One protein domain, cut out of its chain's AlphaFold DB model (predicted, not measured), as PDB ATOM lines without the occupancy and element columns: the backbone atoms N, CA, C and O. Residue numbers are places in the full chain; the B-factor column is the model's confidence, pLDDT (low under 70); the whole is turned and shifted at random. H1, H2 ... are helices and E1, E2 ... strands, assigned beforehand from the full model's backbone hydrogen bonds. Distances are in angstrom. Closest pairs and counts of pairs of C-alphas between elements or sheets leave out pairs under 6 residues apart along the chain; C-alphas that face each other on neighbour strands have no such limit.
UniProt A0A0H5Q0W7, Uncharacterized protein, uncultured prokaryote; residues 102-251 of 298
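Overview. This is residues 102 to 251 of the 298 residues of an uncharacterized protein of uncultured prokaryote (UniProt A0A0H5Q0W7). A four-stranded antiparallel sheet has H1 and H5 side by side over one face and short H4 over its edge strand E4. H2 and the loop of residues 170 to 196 lengthen the model at one end, H3 and the last residues at the other. The printed part has 150 residues, class mixed, with five named helices and four named strands in the order H1 E1 E2 E3 H2 E4 H3 H4 H5; the sheet order is E1, E2, E3, E4. It is only just compact, close to loose, with a radius of gyration of the C-alphas of 17.7 A, and only just elongated, spanning 59 by 30 by 28 A.

Along the chain. H1, residues 106 to 120, begins at C-alpha 106 (23.315, -74.113, 77.034) and measures 21.6 A. E1, residues 127 to 129, E2, 138 to 142, and E3, 149 to 154, form a meander, each strand the antiparallel neighbour of the one before. H2 is residues 156 to 169, E4 197 to 204 (22.8 A), H3 209 to 216 and H4 220 to 226. H5, residues 228 to 237, ends at C-alpha 237 (30.935, -78.778, 80.390).

Arrangement. N 128 and O 139 of hairpin E1 and E2, N 140 and O 153 of hairpin E2 and E3, and N 152 and O 201 of E3 and E4 are each 2.8 A apart, within hydrogen-bond range. H1 is on the sheet at a height of 9.3 A. H5, on the same face, touches H1, closest C-alphas Leu 110 and Thr 237 at 5.9 A. H4, also there, touches H5 only at the corner, closest C-alphas Gly 225 and Leu 231 at 4.9 A. H2 is on the opposite face, closest to E4 at C-alphas Gly 157 and Trp 197, 4.8 A. H3 is not on the sheet. Every O i to N i+4 pair is within range in H1, H2, H3 and H5; H4 has 0 of 3, but 4 of 4 O i to N i+3 pairs.

Size, cuts and confidence. The C-alphas farthest apart, Gly 172 and Lys 251, are 59.5 A apart. The printed part has no cut; the link from H2 to E4 is long. Residues 240 to 251 have pLDDT under 70.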
ATOM      1  N   ASN A 102      18.935 -78.260  80.624       89.81
ATOM      2  CA  ASN A 102      17.721 -77.457  80.473       89.81
ATOM      3  C   ASN A 102      17.999 -76.047  81.011       89.81
ATOM      4  O   ASN A 102      17.624 -75.710  82.131       89.81
ATOM      5  N   GLU A 103      18.735 -75.244  80.246       88.50
ATOM      6  CA  GLU A 103      19.096 -73.880  80.640       88.50
ATOM      7  C   GLU A 103      19.238 -72.974  79.411       88.50
ATOM      8  O   GLU A 103      19.709 -73.384  78.343       88.50
ATOM      9  N   ALA A 104      18.895 -71.699  79.580       89.25
ATOM     10  CA  ALA A 104      19.021 -70.721  78.513       89.25
ATOM     11  C   ALA A 104      20.475 -70.570  78.046       89.25
ATOM     12  O   ALA A 104      21.388 -70.280  78.822       89.25
ATOM     13  N   GLY A 105      20.693 -70.738  76.741       91.00
ATOM     14  CA  GLY A 105      22.011 -70.576  76.125       91.00
ATOM     15  C   GLY A 105      22.982 -71.746  76.335       91.00
ATOM     16  O   GLY A 105      24.156 -71.603  75.960       91.00
ATOM     17  N   ALA A 106      22.517 -72.895  76.851       92.44
ATOM     18  CA  ALA A 106      23.315 -74.113  77.034       92.44
ATOM     19  C   ALA A 106      24.156 -74.449  75.793       92.44
ATOM     20  O   ALA A 106      25.383 -74.530  75.868       92.44
ATOM     21  N   TYR A 107      23.526 -74.537  74.615       96.12
ATOM     22  CA  TYR A 107      24.209 -74.836  73.354       96.12
ATOM     23  C   TYR A 107      25.417 -73.929  73.090       96.12
ATOM     24  O   TYR A 107      26.505 -74.397  72.745       96.12
ATOM     25  N   VAL A 108      25.260 -72.617  73.283       96.75
ATOM     26  CA  VAL A 108      26.325 -71.638  73.028       96.75
ATOM     27  C   VAL A 108      27.465 -71.799  74.035       96.75
ATOM     28  O   VAL A 108      28.639 -71.750  73.641       96.75
ATOM     29  N   ARG A 109      27.136 -72.021  75.315       95.56
ATOM     30  CA  ARG A 109      28.100 -72.265  76.399       95.56
ATOM     31  C   ARG A 109      28.919 -73.528  76.129       95.56
ATOM     32  O   ARG A 109      30.148 -73.450  76.045       95.56
ATOM     33  N   LEU A 110      28.246 -74.655  75.905       97.00
ATOM     34  CA  LEU A 110      28.862 -75.960  75.660       97.00
ATOM     35  C   LEU A 110      29.720 -75.943  74.390       97.00
ATOM     36  O   LEU A 110      30.895 -76.317  74.415       97.00
ATOM     37  N   ARG A 111      29.200 -75.389  73.288       98.00
ATOM     38  CA  ARG A 111      29.945 -75.268  72.026       98.00
ATOM     39  C   ARG A 111      31.228 -74.451  72.174       98.00
ATOM     40  O   ARG A 111      32.235 -74.768  71.533       98.00
ATOM     41  N   ARG A 112      31.225 -73.390  72.989       98.12
ATOM     42  CA  ARG A 112      32.425 -72.572  73.244       98.12
ATOM     43  C   ARG A 112      33.521 -73.397  73.915       98.12
ATOM     44  O   ARG A 112      34.678 -73.303  73.502       98.12
ATOM     45  N   VAL A 113      33.161 -74.209  74.908       97.81
ATOM     46  CA  VAL A 113      34.085 -75.138  75.577       97.81
ATOM     47  C   VAL A 113      34.600 -76.177  74.581       97.81
ATOM     48  O   VAL A 113      35.812 -76.283  74.382       97.81
ATOM     49  N   ALA A 114      33.691 -76.842  73.867       98.12
ATOM     50  CA  ALA A 114      34.018 -77.862  72.879       98.12
ATOM     51  C   ALA A 114      34.957 -77.354  71.777       98.12
ATOM     52  O   ALA A 114      35.889 -78.056  71.392       98.12
ATOM     53  N   ARG A 115      34.796 -76.106  71.316       98.62
ATOM     54  CA  ARG A 115      35.699 -75.488  70.329       98.62
ATOM     55  C   ARG A 115      37.136 -75.391  70.844       98.62
ATOM     56  O   ARG A 115      38.070 -75.614  70.071       98.62
ATOM     57  N   ARG A 116      37.334 -75.045  72.122       98.38
ATOM     58  CA  ARG A 116      38.677 -74.976  72.729       98.38
ATOM     59  C   ARG A 116      39.309 -76.365  72.801       98.38
ATOM     60  O   ARG A 116      40.442 -76.521  72.351       98.38
ATOM     61  N   ILE A 117      38.556 -77.361  73.276       97.88
ATOM     62  CA  ILE A 117      38.998 -78.764  73.345       97.88
ATOM     63  C   ILE A 117      39.342 -79.307  71.955       97.88
ATOM     64  O   ILE A 117      40.419 -79.875  71.766       97.88
ATOM     65  N   ALA A 118      38.469 -79.083  70.970       98.00
ATOM     66  CA  ALA A 118      38.673 -79.524  69.597       98.00
ATOM     67  C   ALA A 118      39.931 -78.905  68.982       98.00
ATOM     68  O   ALA A 118      40.731 -79.619  68.383       98.00
ATOM     69  N   LYS A 119      40.154 -77.598  69.183       97.88
ATOM     70  CA  LYS A 119      41.366 -76.912  68.713       97.88
ATOM     71  C   LYS A 119      42.629 -77.479  69.369       97.88
ATOM     72  O   LYS A 119      43.592 -77.757  68.661       97.88
ATOM     73  N   ALA A 120      42.620 -77.670  70.689       97.12
ATOM     74  CA  ALA A 120      43.765 -78.200  71.433       97.12
ATOM     75  C   ALA A 120      44.136 -79.630  71.001       97.12
ATOM     76  O   ALA A 120      45.313 -79.955  70.880       97.12
ATOM     77  N   ASN A 121      43.131 -80.455  70.697       96.94
ATOM     78  CA  ASN A 121      43.301 -81.860  70.321       96.94
ATOM     79  C   ASN A 121      43.266 -82.107  68.799       96.94
ATOM     80  O   ASN A 121      43.268 -83.258  68.368       96.94
ATOM     81  N   ARG A 122      43.230 -81.045  67.978       96.56
ATOM     82  CA  ARG A 122      43.153 -81.103  66.501       96.56
ATOM     83  C   ARG A 122      41.997 -81.978  65.984       96.56
ATOM     84  O   ARG A 122      42.140 -82.706  65.005       96.56
ATOM     85  N   LEU A 123      40.849 -81.913  66.653       97.62
ATOM     86  CA  LEU A 123      39.654 -82.677  66.298       97.62
ATOM     87  C   LEU A 123      38.857 -81.962  65.202       97.62
ATOM     88  O   LEU A 123      38.761 -80.734  65.185       97.62
ATOM     89  N   ALA A 124      38.221 -82.739  64.321       97.50
ATOM     90  CA  ALA A 124      37.227 -82.207  63.393       97.50
ATOM     91  C   ALA A 124      36.074 -81.546  64.169       97.50
ATOM     92  O   ALA A 124      35.617 -82.092  65.173       97.50
ATOM     93  N   PHE A 125      35.595 -80.391  63.699       98.25
ATOM     94  CA  PHE A 125      34.553 -79.618  64.389       98.25
ATOM     95  C   PHE A 125      33.416 -79.147  63.452       98.25
ATOM     96  O   PHE A 125      33.103 -77.954  63.429       98.25
ATOM     97  N   PRO A 126      32.805 -80.034  62.636       98.00
ATOM     98  CA  PRO A 126      31.751 -79.630  61.710       98.00
ATOM     99  C   PRO A 126      30.438 -79.327  62.445       98.00
ATOM    100  O   PRO A 126      30.061 -80.029  63.388       98.00
ATOM    101  N   GLN A 127      29.737 -78.297  61.975       97.56
ATOM    102  CA  GLN A 127      28.418 -77.896  62.454       97.56
ATOM    103  C   GLN A 127      27.369 -78.167  61.372       97.56
ATOM    104  O   GLN A 127      27.627 -77.929  60.194       97.56
ATOM    105  N   PHE A 128      26.188 -78.608  61.793       96.38
ATOM    106  CA  PHE A 128      24.988 -78.709  60.971       96.38
ATOM    107  C   PHE A 128      23.910 -77.799  61.556       96.38
ATOM    108  O   PHE A 128      23.704 -77.772  62.769       96.38
ATOM    109  N   SER A 129      23.272 -77.021  60.694       95.88
ATOM    110  CA  SER A 129      22.196 -76.094  61.035       95.88
ATOM    111  C   SER A 129      21.483 -75.690  59.753       95.88
ATOM    112  O   SER A 129      22.161 -75.512  58.739       95.88
ATOM    113  N   ASP A 130      20.168 -75.509  59.809       94.69
ATOM    114  CA  ASP A 130      19.375 -75.013  58.685       94.69
ATOM    115  C   ASP A 130      19.207 -73.481  58.791       94.69
ATOM    116  O   ASP A 130      18.584 -73.003  59.740       94.69
ATOM    117  N   PRO A 131      19.769 -72.682  57.859       92.12
ATOM    118  CA  PRO A 131      19.602 -71.228  57.866       92.12
ATOM    119  C   PRO A 131      18.164 -70.759  57.601       92.12
ATOM    120  O   PRO A 131      17.842 -69.625  57.942       92.12
ATOM    121  N   LEU A 132      17.330 -71.591  56.966       92.88
ATOM    122  CA  LEU A 132      15.939 -71.274  56.630       92.88
ATOM    123  C   LEU A 132      14.965 -71.722  57.721       92.88
ATOM    124  O   LEU A 132      13.870 -71.176  57.820       92.88
ATOM    125  N   ASN A 133      15.363 -72.692  58.545       88.69
ATOM    126  CA  ASN A 133      14.539 -73.224  59.620       88.69
ATOM    127  C   ASN A 133      15.297 -73.227  60.960       88.69
ATOM    128  O   ASN A 133      15.946 -74.217  61.305       88.69
ATOM    129  N   PRO A 134      15.185 -72.162  61.776       84.75
ATOM    130  CA  PRO A 134      15.811 -72.139  63.096       84.75
ATOM    131  C   PRO A 134      15.241 -73.208  64.045       84.75
ATOM    132  O   PRO A 134      15.963 -73.666  64.931       84.75
ATOM    133  N   LYS A 135      13.992 -73.660  63.832       89.12
ATOM    134  CA  LYS A 135      13.352 -74.737  64.606       89.12
ATOM    135  C   LYS A 135      13.879 -76.134  64.239       89.12
ATOM    136  O   LYS A 135      13.540 -77.098  64.914       89.12
ATOM    137  N   ALA A 136      14.729 -76.261  63.212       89.75
ATOM    138  CA  ALA A 136      15.451 -77.505  62.921       89.75
ATOM    139  C   ALA A 136      16.572 -77.788  63.938       89.75
ATOM    140  O   ALA A 136      17.086 -78.907  64.005       89.75
ATOM    141  N   GLY A 137      16.959 -76.777  64.723       93.88
ATOM    142  CA  GLY A 137      18.028 -76.871  65.704       93.88
ATOM    143  C   GLY A 137      19.423 -76.976  65.085       93.88
ATOM    144  O   GLY A 137      19.634 -77.151  63.880       93.88
ATOM    145  N   ARG A 138      20.427 -76.835  65.944       97.19
ATOM    146  CA  ARG A 138      21.843 -76.884  65.581       97.19
ATOM    147  C   ARG A 138      22.493 -78.112  66.194       97.19
ATOM    148  O   ARG A 138      22.217 -78.478  67.331       97.19
ATOM    149  N   THR A 139      23.414 -78.713  65.449       98.12
ATOM    150  CA  THR A 139      24.256 -79.819  65.908       98.12
ATOM    151  C   THR A 139      25.722 -79.489  65.676       98.12
ATOM    152  O   THR A 139      26.154 -79.241  64.550       98.12
ATOM    153  N   GLN A 140      26.518 -79.550  66.736       98.56
ATOM    154  CA  GLN A 140      27.965 -79.445  66.702       98.56
ATOM    155  C   GLN A 140      28.589 -80.816  66.949       98.56
ATOM    156  O   GLN A 140      28.399 -81.418  68.003       98.56
ATOM    157  N   TYR A 141      29.405 -81.283  66.010       98.62
ATOM    158  CA  TYR A 141      30.204 -82.489  66.199       98.62
ATOM    159  C   TYR A 141      31.614 -82.156  66.684       98.62
ATOM    160  O   TYR A 141      32.187 -81.135  66.295       98.62
ATOM    161  N   VAL A 142      32.185 -83.065  67.475       98.38
ATOM    162  CA  VAL A 142      33.578 -83.041  67.934       98.38
ATOM    163  C   VAL A 142      34.215 -84.395  67.625       98.38
ATOM    164  O   VAL A 142      33.842 -85.417  68.198       98.38
ATOM    165  N   GLY A 143      35.162 -84.412  66.690       96.88
ATOM    166  CA  GLY A 143      35.801 -85.630  66.191       96.88
ATOM    167  C   GLY A 143      35.191 -86.183  64.896       96.88
ATOM    168  O   GLY A 143      34.122 -85.770  64.429       96.88
ATOM    169  N   SER A 144      35.920 -87.121  64.285       94.75
ATOM    170  CA  SER A 144      35.564 -87.741  63.000       94.75
ATOM    171  C   SER A 144      34.385 -88.721  63.135       94.75
ATOM    172  O   SER A 144      34.350 -89.470  64.112       94.75
ATOM    173  N   PRO A 145      33.469 -88.811  62.144       93.12
ATOM    174  CA  PRO A 145      32.430 -89.850  62.090       93.12
ATOM    175  C   PRO A 145      32.967 -91.289  62.097       93.12
ATOM    176  O   PRO A 145      32.239 -92.202  62.475       93.12
ATOM    177  N   THR A 146      34.214 -91.498  61.669       91.88
ATOM    178  CA  THR A 146      34.859 -92.821  61.595       91.88
ATOM    179  C   THR A 146      35.738 -93.142  62.804       91.88
ATOM    180  O   THR A 146      36.342 -94.214  62.855       91.88
ATOM    181  N   SER A 147      35.848 -92.214  63.762       93.31
ATOM    182  CA  SER A 147      36.627 -92.427  64.980       93.31
ATOM    183  C   SER A 147      35.926 -93.396  65.931       93.31
ATOM    184  O   SER A 147      34.702 -93.528  65.919       93.31
ATOM    185  N   ASP A 148      36.717 -94.026  66.797       94.81
ATOM    186  CA  ASP A 148      36.220 -94.836  67.910       94.81
ATOM    187  C   ASP A 148      35.461 -93.963  68.919       94.81
ATOM    188  O   ASP A 148      34.589 -94.465  69.619       94.81
ATOM    189  N   TYR A 149      35.755 -92.657  68.974       95.94
ATOM    190  CA  TYR A 149      35.127 -91.719  69.900       95.94
ATOM    191  C   TYR A 149      34.711 -90.440  69.182       95.94
ATOM    192  O   TYR A 149      35.515 -89.824  68.475       95.94
ATOM    193  N   ARG A 150      33.469 -90.002  69.389       97.88
ATOM    194  CA  ARG A 150      32.948 -88.762  68.800       97.88
ATOM    195  C   ARG A 150      31.914 -88.139  69.719       97.88
ATOM    196  O   ARG A 150      31.007 -88.838  70.150       97.88
ATOM    197  N   ALA A 151      32.016 -86.840  69.975       98.31
ATOM    198  CA  ALA A 151      31.004 -86.132  70.751       98.31
ATOM    199  C   ALA A 151      30.066 -85.316  69.854       98.31
ATOM    200  O   ALA A 151      30.414 -84.943  68.724       98.31
ATOM    201  N   ARG A 152      28.862 -85.063  70.365       98.31
ATOM    202  CA  ARG A 152      27.806 -84.264  69.742       98.31
ATOM    203  C   ARG A 152      27.221 -83.329  70.785       98.31
ATOM    204  O   ARG A 152      26.886 -83.782  71.867       98.31
ATOM    205  N   ILE A 153      27.070 -82.057  70.444       98.44
ATOM    206  CA  ILE A 153      26.297 -81.088  71.223       98.44
ATOM    207  C   ILE A 153      25.187 -80.598  70.312       98.44
ATOM    208  O   ILE A 153      25.486 -80.097  69.228       98.44
ATOM    209  N   TYR A 154      23.930 -80.747  70.705       97.94
ATOM    210  CA  TYR A 154      22.817 -80.350  69.852       97.94
ATOM    211  C   TYR A 154      21.591 -79.906  70.639       97.94
ATOM    212  O   TYR A 154      21.427 -80.236  71.811       97.94
ATOM    213  N   GLU A 155      20.742 -79.123  69.984       96.88
ATOM    214  CA  GLU A 155      19.504 -78.593  70.560       96.88
ATOM    215  C   GLU A 155      18.419 -79.675  70.544       96.88
ATOM    216  O   GLU A 155      17.622 -79.782  69.611       96.88
ATOM    217  N   LYS A 156      18.441 -80.523  71.574       95.44
ATOM    218  CA  LYS A 156      17.562 -81.682  71.733       95.44
ATOM    219  C   LYS A 156      16.085 -81.306  71.751       95.44
ATOM    220  O   LYS A 156      15.279 -82.038  71.184       95.44
ATOM    221  N   GLY A 157      15.731 -80.164  72.334       95.19
ATOM    222  CA  GLY A 157      14.342 -79.715  72.341       95.19
ATOM    223  C   GLY A 157      13.796 -79.445  70.938       95.19
ATOM    224  O   GLY A 157      12.660 -79.813  70.657       95.19
ATOM    225  N   TRP A 158      14.607 -78.914  70.018       95.25
ATOM    226  CA  TRP A 158      14.206 -78.767  68.614       95.25
ATOM    227  C   TRP A 158      14.084 -80.108  67.882       95.25
ATOM    228  O   TRP A 158      13.190 -80.273  67.054       95.25
ATOM    229  N   GLU A 159      14.916 -81.099  68.219       94.56
ATOM    230  CA  GLU A 159      14.755 -82.462  67.693       94.56
ATOM    231  C   GLU A 159      13.417 -83.081  68.139       94.56
ATOM    232  O   GLU A 159      12.680 -83.622  67.313       94.56
ATOM    233  N   GLU A 160      13.084 -82.986  69.429       93.38
ATOM    234  CA  GLU A 160      11.820 -83.502  69.968       93.38
ATOM    235  C   GLU A 160      10.609 -82.725  69.435       93.38
ATOM    236  O   GLU A 160       9.610 -83.336  69.049       93.38
ATOM    237  N   PHE A 161      10.718 -81.400  69.300       94.06
ATOM    238  CA  PHE A 161       9.709 -80.587  68.624       94.06
ATOM    239  C   PHE A 161       9.494 -81.054  67.180       94.06
ATOM    240  O   PHE A 161       8.357 -81.233  66.757       94.06
ATOM    241  N   GLY A 162      10.564 -81.337  66.430       92.50
ATOM    242  CA  GLY A 162      10.466 -81.861  65.066       92.50
ATOM    243  C   GLY A 162       9.725 -83.203  64.983       92.50
ATOM    244  O   GLY A 162       8.909 -83.405  64.079       92.50
ATOM    245  N   LYS A 163       9.948 -84.111  65.944       90.31
ATOM    246  CA  LYS A 163       9.204 -85.383  66.037       90.31
ATOM    247  C   LYS A 163       7.724 -85.151  66.326       90.31
ATOM    248  O   LYS A 163       6.877 -85.777  65.685       90.31
ATOM    249  N   LEU A 164       7.422 -84.249  67.259       89.88
ATOM    250  CA  LEU A 164       6.057 -83.865  67.600       89.88
ATOM    251  C   LEU A 164       5.344 -83.264  66.379       89.88
ATOM    252  O   LEU A 164       4.284 -83.749  65.988       89.88
ATOM    253  N   SER A 165       5.968 -82.295  65.708       90.31
ATOM    254  CA  SER A 165       5.463 -81.668  64.480       90.31
ATOM    255  C   SER A 165       5.182 -82.689  63.382       90.31
ATOM    256  O   SER A 165       4.118 -82.656  62.769       90.31
ATOM    257  N   ALA A 166       6.067 -83.670  63.180       89.56
ATOM    258  CA  ALA A 166       5.842 -84.737  62.207       89.56
ATOM    259  C   ALA A 166       4.637 -85.635  62.551       89.56
ATOM    260  O   ALA A 166       3.982 -86.158  61.644       89.56
ATOM    261  N   LEU A 167       4.338 -85.838  63.838       87.75
ATOM    262  CA  LEU A 167       3.179 -86.613  64.285       87.75
ATOM    263  C   LEU A 167       1.869 -85.840  64.087       87.75
ATOM    264  O   LEU A 167       0.911 -86.399  63.559       87.75
ATOM    265  N   PHE A 168       1.847 -84.556  64.441       88.31
ATOM    266  CA  PHE A 168       0.683 -83.683  64.267       88.31
ATOM    267  C   PHE A 168       0.383 -83.385  62.795       88.31
ATOM    268  O   PHE A 168      -0.781 -83.399  62.396       88.31
ATOM    269  N   ARG A 169       1.411 -83.257  61.946       91.06
ATOM    270  CA  ARG A 169       1.234 -83.104  60.494       91.06
ATOM    271  C   ARG A 169       0.462 -84.273  59.881       91.06
ATOM    272  O   ARG A 169      -0.389 -84.071  59.021       91.06
ATOM    273  N   LYS A 170       0.682 -85.503  60.362       87.81
ATOM    274  CA  LYS A 170      -0.096 -86.685  59.929       87.81
ATOM    275  C   LYS A 170      -1.578 -86.603  60.307       87.81
ATOM    276  O   LYS A 170      -2.383 -87.326  59.733       87.81
ATOM    277  N   GLN A 171      -1.924 -85.745  61.261       89.38
ATOM    278  CA  GLN A 171      -3.289 -85.467  61.705       89.38
ATOM    279  C   GLN A 171      -3.845 -84.170  61.086       89.38
ATOM    280  O   GLN A 171      -4.936 -83.745  61.449       89.38
ATOM    281  N   GLY A 172      -3.116 -83.546  60.150       89.88
ATOM    282  CA  GLY A 172      -3.515 -82.300  59.493       89.88
ATOM    283  C   GLY A 172      -3.256 -81.035  60.314       89.88
ATOM    284  O   GLY A 172      -3.847 -80.000  60.021       89.88
ATOM    285  N   VAL A 173      -2.403 -81.106  61.341       87.69
ATOM    286  CA  VAL A 173      -2.060 -79.971  62.208       87.69
ATOM    287  C   VAL A 173      -0.609 -79.548  61.967       87.69
ATOM    288  O   VAL A 173       0.314 -80.333  62.182       87.69
ATOM    289  N   GLU A 174      -0.397 -78.295  61.569       87.00
ATOM    290  CA  GLU A 174       0.937 -77.709  61.378       87.00
ATOM    291  C   GLU A 174       1.394 -76.980  62.652       87.00
ATOM    292  O   GLU A 174       1.125 -75.799  62.855       87.00
ATOM    293  N   LEU A 175       2.102 -77.692  63.537       83.88
ATOM    294  CA  LEU A 175       2.623 -77.120  64.791       83.88
ATOM    295  C   LEU A 175       3.677 -76.025  64.581       83.88
ATOM    296  O   LEU A 175       3.910 -75.207  65.466       83.88
ATOM    297  N   GLU A 176       4.348 -76.017  63.433       80.94
ATOM    298  CA  GLU A 176       5.407 -75.052  63.124       80.94
ATOM    299  C   GLU A 176       4.870 -73.619  62.984       80.94
ATOM    300  O   GLU A 176       5.601 -72.679  63.311       80.94
ATOM    301  N   ASP A 177       3.597 -73.475  62.606       81.00
ATOM    302  CA  ASP A 177       2.882 -72.198  62.481       81.00
ATOM    303  C   ASP A 177       2.263 -71.728  63.807       81.00
ATOM    304  O   ASP A 177       1.775 -70.603  63.919       81.00
ATOM    305  N   MET A 178       2.283 -72.587  64.829       80.44
ATOM    306  CA  MET A 178       1.739 -72.296  66.149       80.44
ATOM    307  C   MET A 178       2.817 -71.740  67.086       80.44
ATOM    308  O   MET A 178       4.006 -72.066  66.988       80.44
ATOM    309  N   ASP A 179       2.381 -70.925  68.047       80.31
ATOM    310  CA  ASP A 179       3.205 -70.550  69.192       80.31
ATOM    311  C   ASP A 179       3.197 -71.702  70.206       80.31
ATOM    312  O   ASP A 179       2.248 -71.879  70.971       80.31
ATOM    313  N   VAL A 180       4.231 -72.544  70.148       79.38
ATOM    314  CA  VAL A 180       4.436 -73.684  71.053       79.38
ATOM    315  C   VAL A 180       5.579 -73.325  72.002       79.38
ATOM    316  O   VAL A 180       6.733 -73.660  71.724       79.38
ATOM    317  N   PRO A 181       5.296 -72.618  73.113       82.38
ATOM    318  CA  PRO A 181       6.347 -72.085  73.975       82.38
ATOM    319  C   PRO A 181       7.046 -73.180  74.783       82.38
ATOM    320  O   PRO A 181       8.174 -72.991  75.224       82.38
ATOM    321  N   HIS A 182       6.382 -74.321  74.996       91.88
ATOM    322  CA  HIS A 182       6.915 -75.422  75.787       91.88
ATOM    323  C   HIS A 182       6.564 -76.772  75.166       91.88
ATOM    324  O   HIS A 182       5.472 -76.964  74.632       91.88
ATOM    325  N   ILE A 183       7.486 -77.719  75.303       92.81
ATOM    326  CA  ILE A 183       7.286 -79.144  75.039       92.81
ATOM    327  C   ILE A 183       7.573 -79.935  76.314       92.81
ATOM    328  O   ILE A 183       8.221 -79.437  77.234       92.81
ATOM    329  N   VAL A 184       7.104 -81.178  76.373       89.50
ATOM    330  CA  VAL A 184       7.438 -82.077  77.481       89.50
ATOM    331  C   VAL A 184       8.841 -82.635  77.255       89.50
ATOM    332  O   VAL A 184       9.115 -83.239  76.217       89.50
ATOM    333  N   ASN A 185       9.725 -82.464  78.234       85.00
ATOM    334  CA  ASN A 185      10.981 -83.191  78.288       85.00
ATOM    335  C   ASN A 185      10.664 -84.655  78.593       85.00
ATOM    336  O   ASN A 185      10.254 -84.995  79.700       85.00
ATOM    337  N   THR A 186      10.847 -85.532  77.616       79.56
ATOM    338  CA  THR A 186      10.448 -86.940  77.731       79.56
ATOM    339  C   THR A 186      11.226 -87.721  78.791       79.56
ATOM    340  O   THR A 186      10.782 -88.780  79.227       79.56
ATOM    341  N   ALA A 187      12.359 -87.190  79.254       74.69
ATOM    342  CA  ALA A 187      13.151 -87.807  80.303       74.69
ATOM    343  C   ALA A 187      12.767 -87.373  81.719       74.69
ATOM    344  O   ALA A 187      12.882 -88.181  82.637       74.69
ATOM    345  N   THR A 188      12.371 -86.111  81.914       77.94
ATOM    346  CA  THR A 188      12.034 -85.573  83.248       77.94
ATOM    347  C   THR A 188      10.531 -85.411  83.466       77.94
ATOM    348  O   THR A 188      10.086 -85.316  84.605       77.94
ATOM    349  N   GLY A 189       9.737 -85.391  82.393       84.12
ATOM    350  CA  GLY A 189       8.309 -85.073  82.413       84.12
ATOM    351  C   GLY A 189       8.003 -83.576  82.548       84.12
ATOM    352  O   GLY A 189       6.836 -83.193  82.569       84.12
ATOM    353  N   GLU A 190       9.023 -82.721  82.636       86.94
ATOM    354  CA  GLU A 190       8.861 -81.280  82.845       86.94
ATOM    355  C   GLU A 190       8.538 -80.543  81.543       86.94
ATOM    356  O   GLU A 190       8.948 -80.948  80.455       86.94
ATOM    357  N   LEU A 191       7.845 -79.408  81.654       90.88
ATOM    358  CA  LEU A 191       7.667 -78.485  80.537       90.88
ATOM    359  C   LEU A 191       8.939 -77.658  80.344       90.88
ATOM    360  O   LEU A 191       9.374 -76.954  81.254       90.88
ATOM    361  N   VAL A 192       9.513 -77.722  79.145       90.56
ATOM    362  CA  VAL A 192      10.748 -77.019  78.782       90.56
ATOM    363  C   VAL A 192      10.563 -76.246  77.487       90.56
ATOM    364  O   VAL A 192       9.825 -76.669  76.596       90.56
ATOM    365  N   ARG A 193      11.268 -75.121  77.358       92.00
ATOM    366  CA  ARG A 193      11.370 -74.421  76.076       92.00
ATOM    367  C   ARG A 193      12.283 -75.219  75.134       92.00
ATOM    368  O   ARG A 193      13.379 -75.594  75.570       92.00
ATOM    369  N   PRO A 194      11.881 -75.500  73.881       92.69
ATOM    370  CA  PRO A 194      12.694 -76.286  72.949       92.69
ATOM    371  C   PRO A 194      14.138 -75.781  72.784       92.69
ATOM    372  O   PRO A 194      15.070 -76.577  72.681       92.69
ATOM    373  N   GLU A 195      14.343 -74.465  72.803       91.88
ATOM    374  CA  GLU A 195      15.645 -73.815  72.645       91.88
ATOM    375  C   GLU A 195      16.579 -73.936  73.862       91.88
ATOM    376  O   GLU A 195      17.795 -73.790  73.718       91.88
ATOM    377  N   ASP A 196      16.035 -74.215  75.049       91.44
ATOM    378  CA  ASP A 196      16.816 -74.341  76.285       91.44
ATOM    379  C   ASP A 196      17.291 -75.774  76.525       91.44
ATOM    380  O   ASP A 196      18.226 -75.999  77.297       91.44
ATOM    381  N   TRP A 197      16.666 -76.751  75.865       94.19
ATOM    382  CA  TRP A 197      17.027 -78.153  76.005       94.19
ATOM    383  C   TRP A 197      18.153 -78.517  75.034       94.19
ATOM    384  O   TRP A 197      17.947 -78.792  73.851       94.19
ATOM    385  N   THR A 198      19.375 -78.543  75.559       96.00
ATOM    386  CA  THR A 198      20.577 -78.982  74.844       96.00
ATOM    387  C   THR A 198      21.059 -80.322  75.379       96.00
ATOM    388  O   THR A 198      21.077 -80.542  76.585       96.00
ATOM    389  N   ARG A 199      21.531 -81.197  74.492       97.00
ATOM    390  CA  ARG A 199      22.179 -82.449  74.870       97.00
ATOM    391  C   ARG A 199      23.631 -82.485  74.427       97.00
ATOM    392  O   ARG A 199      23.958 -82.089  73.309       97.00
ATOM    393  N   GLU A 200      24.481 -83.006  75.301       98.00
ATOM    394  CA  GLU A 200      25.853 -83.396  75.001       98.00
ATOM    395  C   GLU A 200      25.988 -84.925  75.082       98.00
ATOM    396  O   GLU A 200      25.699 -85.536  76.108       98.00
ATOM    397  N   GLU A 201      26.414 -85.555  73.988       97.88
ATOM    398  CA  GLU A 201      26.557 -87.008  73.866       97.88
ATOM    399  C   GLU A 201      27.975 -87.395  73.476       97.88
ATOM    400  O   GLU A 201      28.553 -86.791  72.571       97.88
ATOM    401  N   LEU A 202      28.494 -88.465  74.073       98.38
ATOM    402  CA  LEU A 202      29.713 -89.132  73.645       98.38
ATOM    403  C   LEU A 202      29.391 -90.508  73.089       98.38
ATOM    404  O   LEU A 202      28.986 -91.410  73.811       98.38
ATOM    405  N   GLN A 203      29.680 -90.683  71.812       98.44
ATOM    406  CA  GLN A 203      29.661 -91.965  71.139       98.44
ATOM    407  C   GLN A 203      30.991 -92.690  71.314       98.44
ATOM    408  O   GLN A 203      32.047 -92.140  70.996       98.44
ATOM    409  N   VAL A 204      30.916 -93.949  71.737       98.31
ATOM    410  CA  VAL A 204      32.044 -94.857  71.957       98.31
ATOM    411  C   VAL A 204      31.840 -96.100  71.094       98.31
ATOM    412  O   VAL A 204      30.808 -96.753  71.188       98.31
ATOM    413  N   ARG A 205      32.814 -96.445  70.246       97.81
ATOM    414  CA  ARG A 205      32.804 -97.590  69.317       97.81
ATOM    415  C   ARG A 205      34.078 -98.430  69.480       97.81
ATOM    416  O   ARG A 205      34.981 -98.353  68.642       97.81
ATOM    417  N   PRO A 206      34.196 -99.220  70.559       96.69
ATOM    418  CA  PRO A 206      35.385-100.034  70.801       96.69
ATOM    419  C   PRO A 206      35.594-101.093  69.700       96.69
ATOM    420  O   PRO A 206      34.712-101.895  69.376       96.69
ATOM    421  N   LYS A 207      36.804-101.125  69.132       92.75
ATOM    422  CA  LYS A 207      37.155-102.051  68.041       92.75
ATOM    423  C   LYS A 207      37.591-103.429  68.530       92.75
ATOM    424  O   LYS A 207      37.086-104.434  68.036       92.75
ATOM    425  N   LYS A 208      38.530-103.470  69.479       93.81
ATOM    426  CA  LYS A 208      39.142-104.706  69.995       93.81
ATOM    427  C   LYS A 208      38.263-105.347  71.060       93.81
ATOM    428  O   LYS A 208      37.694-104.632  71.876       93.81
ATOM    429  N   GLU A 209      38.216-106.675  71.091       94.50
ATOM    430  CA  GLU A 209      37.384-107.432  72.037       94.50
ATOM    431  C   GLU A 209      37.623-107.031  73.499       94.50
ATOM    432  O   GLU A 209      36.668-106.747  74.213       94.50
ATOM    433  N   GLU A 210      38.882-106.894  73.917       93.25
ATOM    434  CA  GLU A 210      39.246-106.433  75.265       93.25
ATOM    435  C   GLU A 210      38.645-105.054  75.593       93.25
ATOM    436  O   GLU A 210      38.111-104.841  76.679       93.25
ATOM    437  N   ALA A 211      38.652-104.126  74.628       95.19
ATOM    438  CA  ALA A 211      38.019-102.821  74.791       95.19
ATOM    439  C   ALA A 211      36.487-102.939  74.855       95.19
ATOM    440  O   ALA A 211      35.864-102.226  75.634       95.19
ATOM    441  N   ARG A 212      35.875-103.854  74.092       97.44
ATOM    442  CA  ARG A 212      34.425-104.118  74.149       97.44
ATOM    443  C   ARG A 212      34.006-104.654  75.515       97.44
ATOM    444  O   ARG A 212      33.045-104.148  76.085       97.44
ATOM    445  N   ARG A 213      34.757-105.622  76.055       95.38
ATOM    446  CA  ARG A 213      34.543-106.169  77.405       95.38
ATOM    447  C   ARG A 213      34.772-105.107  78.479       95.38
ATOM    448  O   ARG A 213      34.027-105.055  79.446       95.38
ATOM    449  N   ARG A 214      35.746-104.208  78.297       94.19
ATOM    450  CA  ARG A 214      35.949-103.095  79.234       94.19
ATOM    451  C   ARG A 214      34.818-102.072  79.186       94.19
ATOM    452  O   ARG A 214      34.388-101.626  80.237       94.19
ATOM    453  N   VAL A 215      34.348-101.685  77.999       96.50
ATOM    454  CA  VAL A 215      33.225-100.740  77.847       96.50
ATOM    455  C   VAL A 215      31.928-101.319  78.414       96.50
ATOM    456  O   VAL A 215      31.141-100.572  78.986       96.50
ATOM    457  N   ALA A 216      31.734-102.638  78.319       96.94
ATOM    458  CA  ALA A 216      30.575-103.340  78.870       96.94
ATOM    459  C   ALA A 216      30.340-103.086  80.366       96.94
ATOM    460  O   ALA A 216      29.197-103.136  80.812       96.94
ATOM    461  N   THR A 217      31.393-102.772  81.128       94.88
ATOM    462  CA  THR A 217      31.304-102.543  82.578       94.88
ATOM    463  C   THR A 217      31.243-101.070  82.979       94.88
ATOM    464  O   THR A 217      31.131-100.776  84.166       94.88
ATOM    465  N   LEU A 218      31.328-100.133  82.027       95.75
ATOM    466  CA  LEU A 218      31.353 -98.702  82.337       95.75
ATOM    467  C   LEU A 218      29.943 -98.148  82.551       95.75
ATOM    468  O   LEU A 218      29.022 -98.465  81.794       95.75
ATOM    469  N   THR A 219      29.771 -97.266  83.532       95.19
ATOM    470  CA  THR A 219      28.577 -96.408  83.602       95.19
ATOM    471  C   THR A 219      28.593 -95.371  82.467       95.19
ATOM    472  O   THR A 219      29.665 -95.105  81.905       95.19
ATOM    473  N   PRO A 220      27.451 -94.743  82.132       95.50
ATOM    474  CA  PRO A 220      27.420 -93.640  81.173       95.50
ATOM    475  C   PRO A 220      28.448 -92.543  81.496       95.50
ATOM    476  O   PRO A 220      29.166 -92.084  80.611       95.50
ATOM    477  N   GLU A 221      28.599 -92.172  82.769       93.62
ATOM    478  CA  GLU A 221      29.584 -91.184  83.220       93.62
ATOM    479  C   GLU A 221      31.019 -91.649  82.946       93.62
ATOM    480  O   GLU A 221      31.833 -90.908  82.393       93.62
ATOM    481  N   GLN A 222      31.333 -92.908  83.263       94.56
ATOM    482  CA  GLN A 222      32.661 -93.482  83.038       94.56
ATOM    483  C   GLN A 222      33.017 -93.597  81.548       94.56
ATOM    484  O   GLN A 222      34.204 -93.562  81.203       94.56
ATOM    485  N   CYS A 223      32.031 -93.680  80.645       96.25
ATOM    486  CA  CYS A 223      32.277 -93.640  79.202       96.25
ATOM    487  C   CYS A 223      32.977 -92.347  78.759       96.25
ATOM    488  O   CYS A 223      33.713 -92.377  77.776       96.25
ATOM    489  N   TRP A 224      32.846 -91.236  79.488       96.12
ATOM    490  CA  TRP A 224      33.584 -90.004  79.180       96.12
ATOM    491  C   TRP A 224      35.080 -90.100  79.489       96.12
ATOM    492  O   TRP A 224      35.886 -89.391  78.888       96.12
ATOM    493  N   GLY A 225      35.483 -91.042  80.343       93.25
ATOM    494  CA  GLY A 225      36.879 -91.281  80.709       93.25
ATOM    495  C   GLY A 225      37.704 -92.053  79.674       93.25
ATOM    496  O   GLY A 225      38.910 -92.203  79.869       93.25
ATOM    497  N   VAL A 226      37.098 -92.551  78.589       91.50
ATOM    498  CA  VAL A 226      37.743 -93.473  77.625       91.50
ATOM    499  C   VAL A 226      38.750 -92.798  76.690       91.50
ATOM    500  O   VAL A 226      39.606 -93.458  76.100       91.50
ATOM    501  N   SER A 227      38.670 -91.474  76.558       92.88
ATOM    502  CA  SER A 227      39.587 -90.658  75.764       92.88
ATOM    503  C   SER A 227      39.971 -89.396  76.541       92.88
ATOM    504  O   SER A 227      39.081 -88.770  77.117       92.88
ATOM    505  N   PRO A 228      41.250 -88.959  76.526       93.31
ATOM    506  CA  PRO A 228      41.675 -87.749  77.232       93.31
ATOM    507  C   PRO A 228      40.846 -86.510  76.873       93.31
ATOM    508  O   PRO A 228      40.362 -85.817  77.758       93.31
ATOM    509  N   TRP A 229      40.597 -86.278  75.578       96.31
ATOM    510  CA  TRP A 229      39.839 -85.103  75.140       96.31
ATOM    511  C   TRP A 229      38.365 -85.160  75.558       96.31
ATOM    512  O   TRP A 229      37.756 -84.115  75.770       96.31
ATOM    513  N   ALA A 230      37.786 -86.362  75.650       96.12
ATOM    514  CA  ALA A 230      36.392 -86.539  76.043       96.12
ATOM    515  C   ALA A 230      36.231 -86.296  77.546       96.12
ATOM    516  O   ALA A 230      35.294 -85.619  77.961       96.12
ATOM    517  N   LEU A 231      37.201 -86.752  78.344       94.19
ATOM    518  CA  LEU A 231      37.250 -86.477  79.774       94.19
ATOM    519  C   LEU A 231      37.395 -84.976  80.047       94.19
ATOM    520  O   LEU A 231      36.670 -84.427  80.872       94.19
ATOM    521  N   ASP A 232      38.301 -84.303  79.331       94.69
ATOM    522  CA  ASP A 232      38.493 -82.855  79.456       94.69
ATOM    523  C   ASP A 232      37.244 -82.070  79.047       94.69
ATOM    524  O   ASP A 232      36.942 -81.036  79.649       94.69
ATOM    525  N   LEU A 233      36.520 -82.556  78.033       96.00
ATOM    526  CA  LEU A 233      35.243 -81.988  77.626       96.00
ATOM    527  C   LEU A 233      34.225 -82.107  78.768       96.00
ATOM    528  O   LEU A 233      33.791 -81.072  79.264       96.00
ATOM    529  N   ALA A 234      33.956 -83.325  79.253       94.69
ATOM    530  CA  ALA A 234      32.996 -83.583  80.330       94.69
ATOM    531  C   ALA A 234      33.302 -82.792  81.611       94.69
ATOM    532  O   ALA A 234      32.409 -82.182  82.197       94.69
ATOM    533  N   ARG A 235      34.573 -82.731  82.031       92.00
ATOM    534  CA  ARG A 235      34.991 -81.951  83.210       92.00
ATOM    535  C   ARG A 235      34.654 -80.466  83.075       92.00
ATOM    536  O   ARG A 235      34.261 -79.834  84.050       92.00
ATOM    537  N   GLN A 236      34.803 -79.896  81.878       92.56
ATOM    538  CA  GLN A 236      34.567 -78.467  81.651       92.56
ATOM    539  C   GLN A 236      33.108 -78.117  81.348       92.56
ATOM    540  O   GLN A 236      32.700 -76.986  81.609       92.56
ATOM    541  N   THR A 237      32.333 -79.032  80.764       92.00
ATOM    542  CA  THR A 237      30.935 -78.778  80.390       92.00
ATOM    543  C   THR A 237      29.942 -79.205  81.460       92.00
ATOM    544  O   THR A 237      28.992 -78.472  81.738       92.00
ATOM    545  N   MET A 238      30.180 -80.361  82.078       87.81
ATOM    546  CA  MET A 238      29.264 -81.013  83.017       87.81
ATOM    547  C   MET A 238      29.656 -80.788  84.483       87.81
ATOM    548  O   MET A 238      28.905 -81.181  85.368       87.81
ATOM    549  N   ALA A 239      30.823 -80.182  84.743       71.12
ATOM    550  CA  ALA A 239      31.403 -80.025  86.082       71.12
ATOM    551  C   ALA A 239      31.516 -81.353  86.864       71.12
ATOM    552  O   ALA A 239      31.408 -81.376  88.087       71.12
ATOM    553  N   LEU A 240      31.729 -82.468  86.155       60.34
ATOM    554  CA  LEU A 240      31.876 -83.788  86.765       60.34
ATOM    555  C   LEU A 240      33.314 -84.014  87.251       60.34
ATOM    556  O   LEU A 240      34.267 -83.791  86.498       60.34
ATOM    557  N   ASP A 241      33.464 -84.537  88.468       56.88
ATOM    558  CA  ASP A 241      34.734 -85.074  88.962       56.88
ATOM    559  C   ASP A 241      34.884 -86.538  88.514       56.88
ATOM    560  O   ASP A 241      34.429 -87.471  89.173       56.88
ATOM    561  N   LEU A 242      35.427 -86.735  87.308       62.97
ATOM    562  CA  LEU A 242      35.621 -88.055  86.696       62.97
ATOM    563  C   LEU A 242      37.096 -88.437  86.627       62.97
ATOM    564  O   LEU A 242      37.946 -87.617  86.265       62.97
ATOM    565  N   GLU A 243      37.391 -89.712  86.869       57.97
ATOM    566  CA  GLU A 243      38.708 -90.305  86.645       57.97
ATOM    567  C   GLU A 243      38.887 -90.809  85.204       57.97
ATOM    568  O   GLU A 243      37.944 -91.195  84.509       57.97
ATOM    569  N   ARG A 244      40.140 -90.835  84.736       59.66
ATOM    570  CA  ARG A 244      40.479 -91.350  83.405       59.66
ATOM    571  C   ARG A 244      40.397 -92.875  83.375       59.66
ATOM    572  O   ARG A 244      41.145 -93.553  84.075       59.66
ATOM    573  N   ILE A 245      39.614 -93.419  82.446       63.81
ATOM    574  CA  ILE A 245      39.549 -94.858  82.180       63.81
ATOM    575  C   ILE A 245      40.591 -95.224  81.121       63.81
ATOM    576  O   ILE A 245      40.411 -95.009  79.923       63.81
ATOM    577  N   VAL A 246      41.714 -95.800  81.554       54.94
ATOM    578  CA  VAL A 246      42.736 -96.301  80.627       54.94
ATOM    579  C   VAL A 246      42.356 -97.705  80.160       54.94
ATOM    580  O   VAL A 246      42.519 -98.678  80.891       54.94
ATOM    581  N   MET A 247      41.915 -97.833  78.909       47.94
ATOM    582  CA  MET A 247      41.828 -99.132  78.234       47.94
ATOM    583  C   MET A 247      43.238 -99.565  77.826       47.94
ATOM    584  O   MET A 247      43.691 -99.299  76.711       47.94
ATOM    585  N   ARG A 248      43.985-100.180  78.748       39.94
ATOM    586  CA  ARG A 248      45.272-100.797  78.412       39.94
ATOM    587  C   ARG A 248      45.012-102.076  77.626       39.94
ATOM    588  O   ARG A 248      45.083-103.147  78.196       39.94
ATOM    589  N   THR A 249      44.767-101.980  76.322       42.09
ATOM    590  CA  THR A 249      44.937-103.168  75.478       42.09
ATOM    591  C   THR A 249      46.394-103.593  75.548       42.09
ATOM    592  O   THR A 249      47.266-102.760  75.269       42.09
ATOM    593  N   ARG A 250      46.673-104.859  75.896       39.47
ATOM    594  CA  ARG A 250      48.025-105.423  75.747       39.47
ATOM    595  C   ARG A 250      48.503-105.075  74.337       39.47
ATOM    596  O   ARG A 250      47.839-105.399  73.348       39.47
ATOM    597  N   LYS A 251      49.615-104.344  74.234       40.19
ATOM    598  CA  LYS A 251      50.229-104.040  72.941       40.19
ATOM    599  C   LYS A 251      50.780-105.355  72.404       40.19
ATOM    600  O   LYS A 251      51.871-105.759  72.786       40.19
TER     601      LYS A 251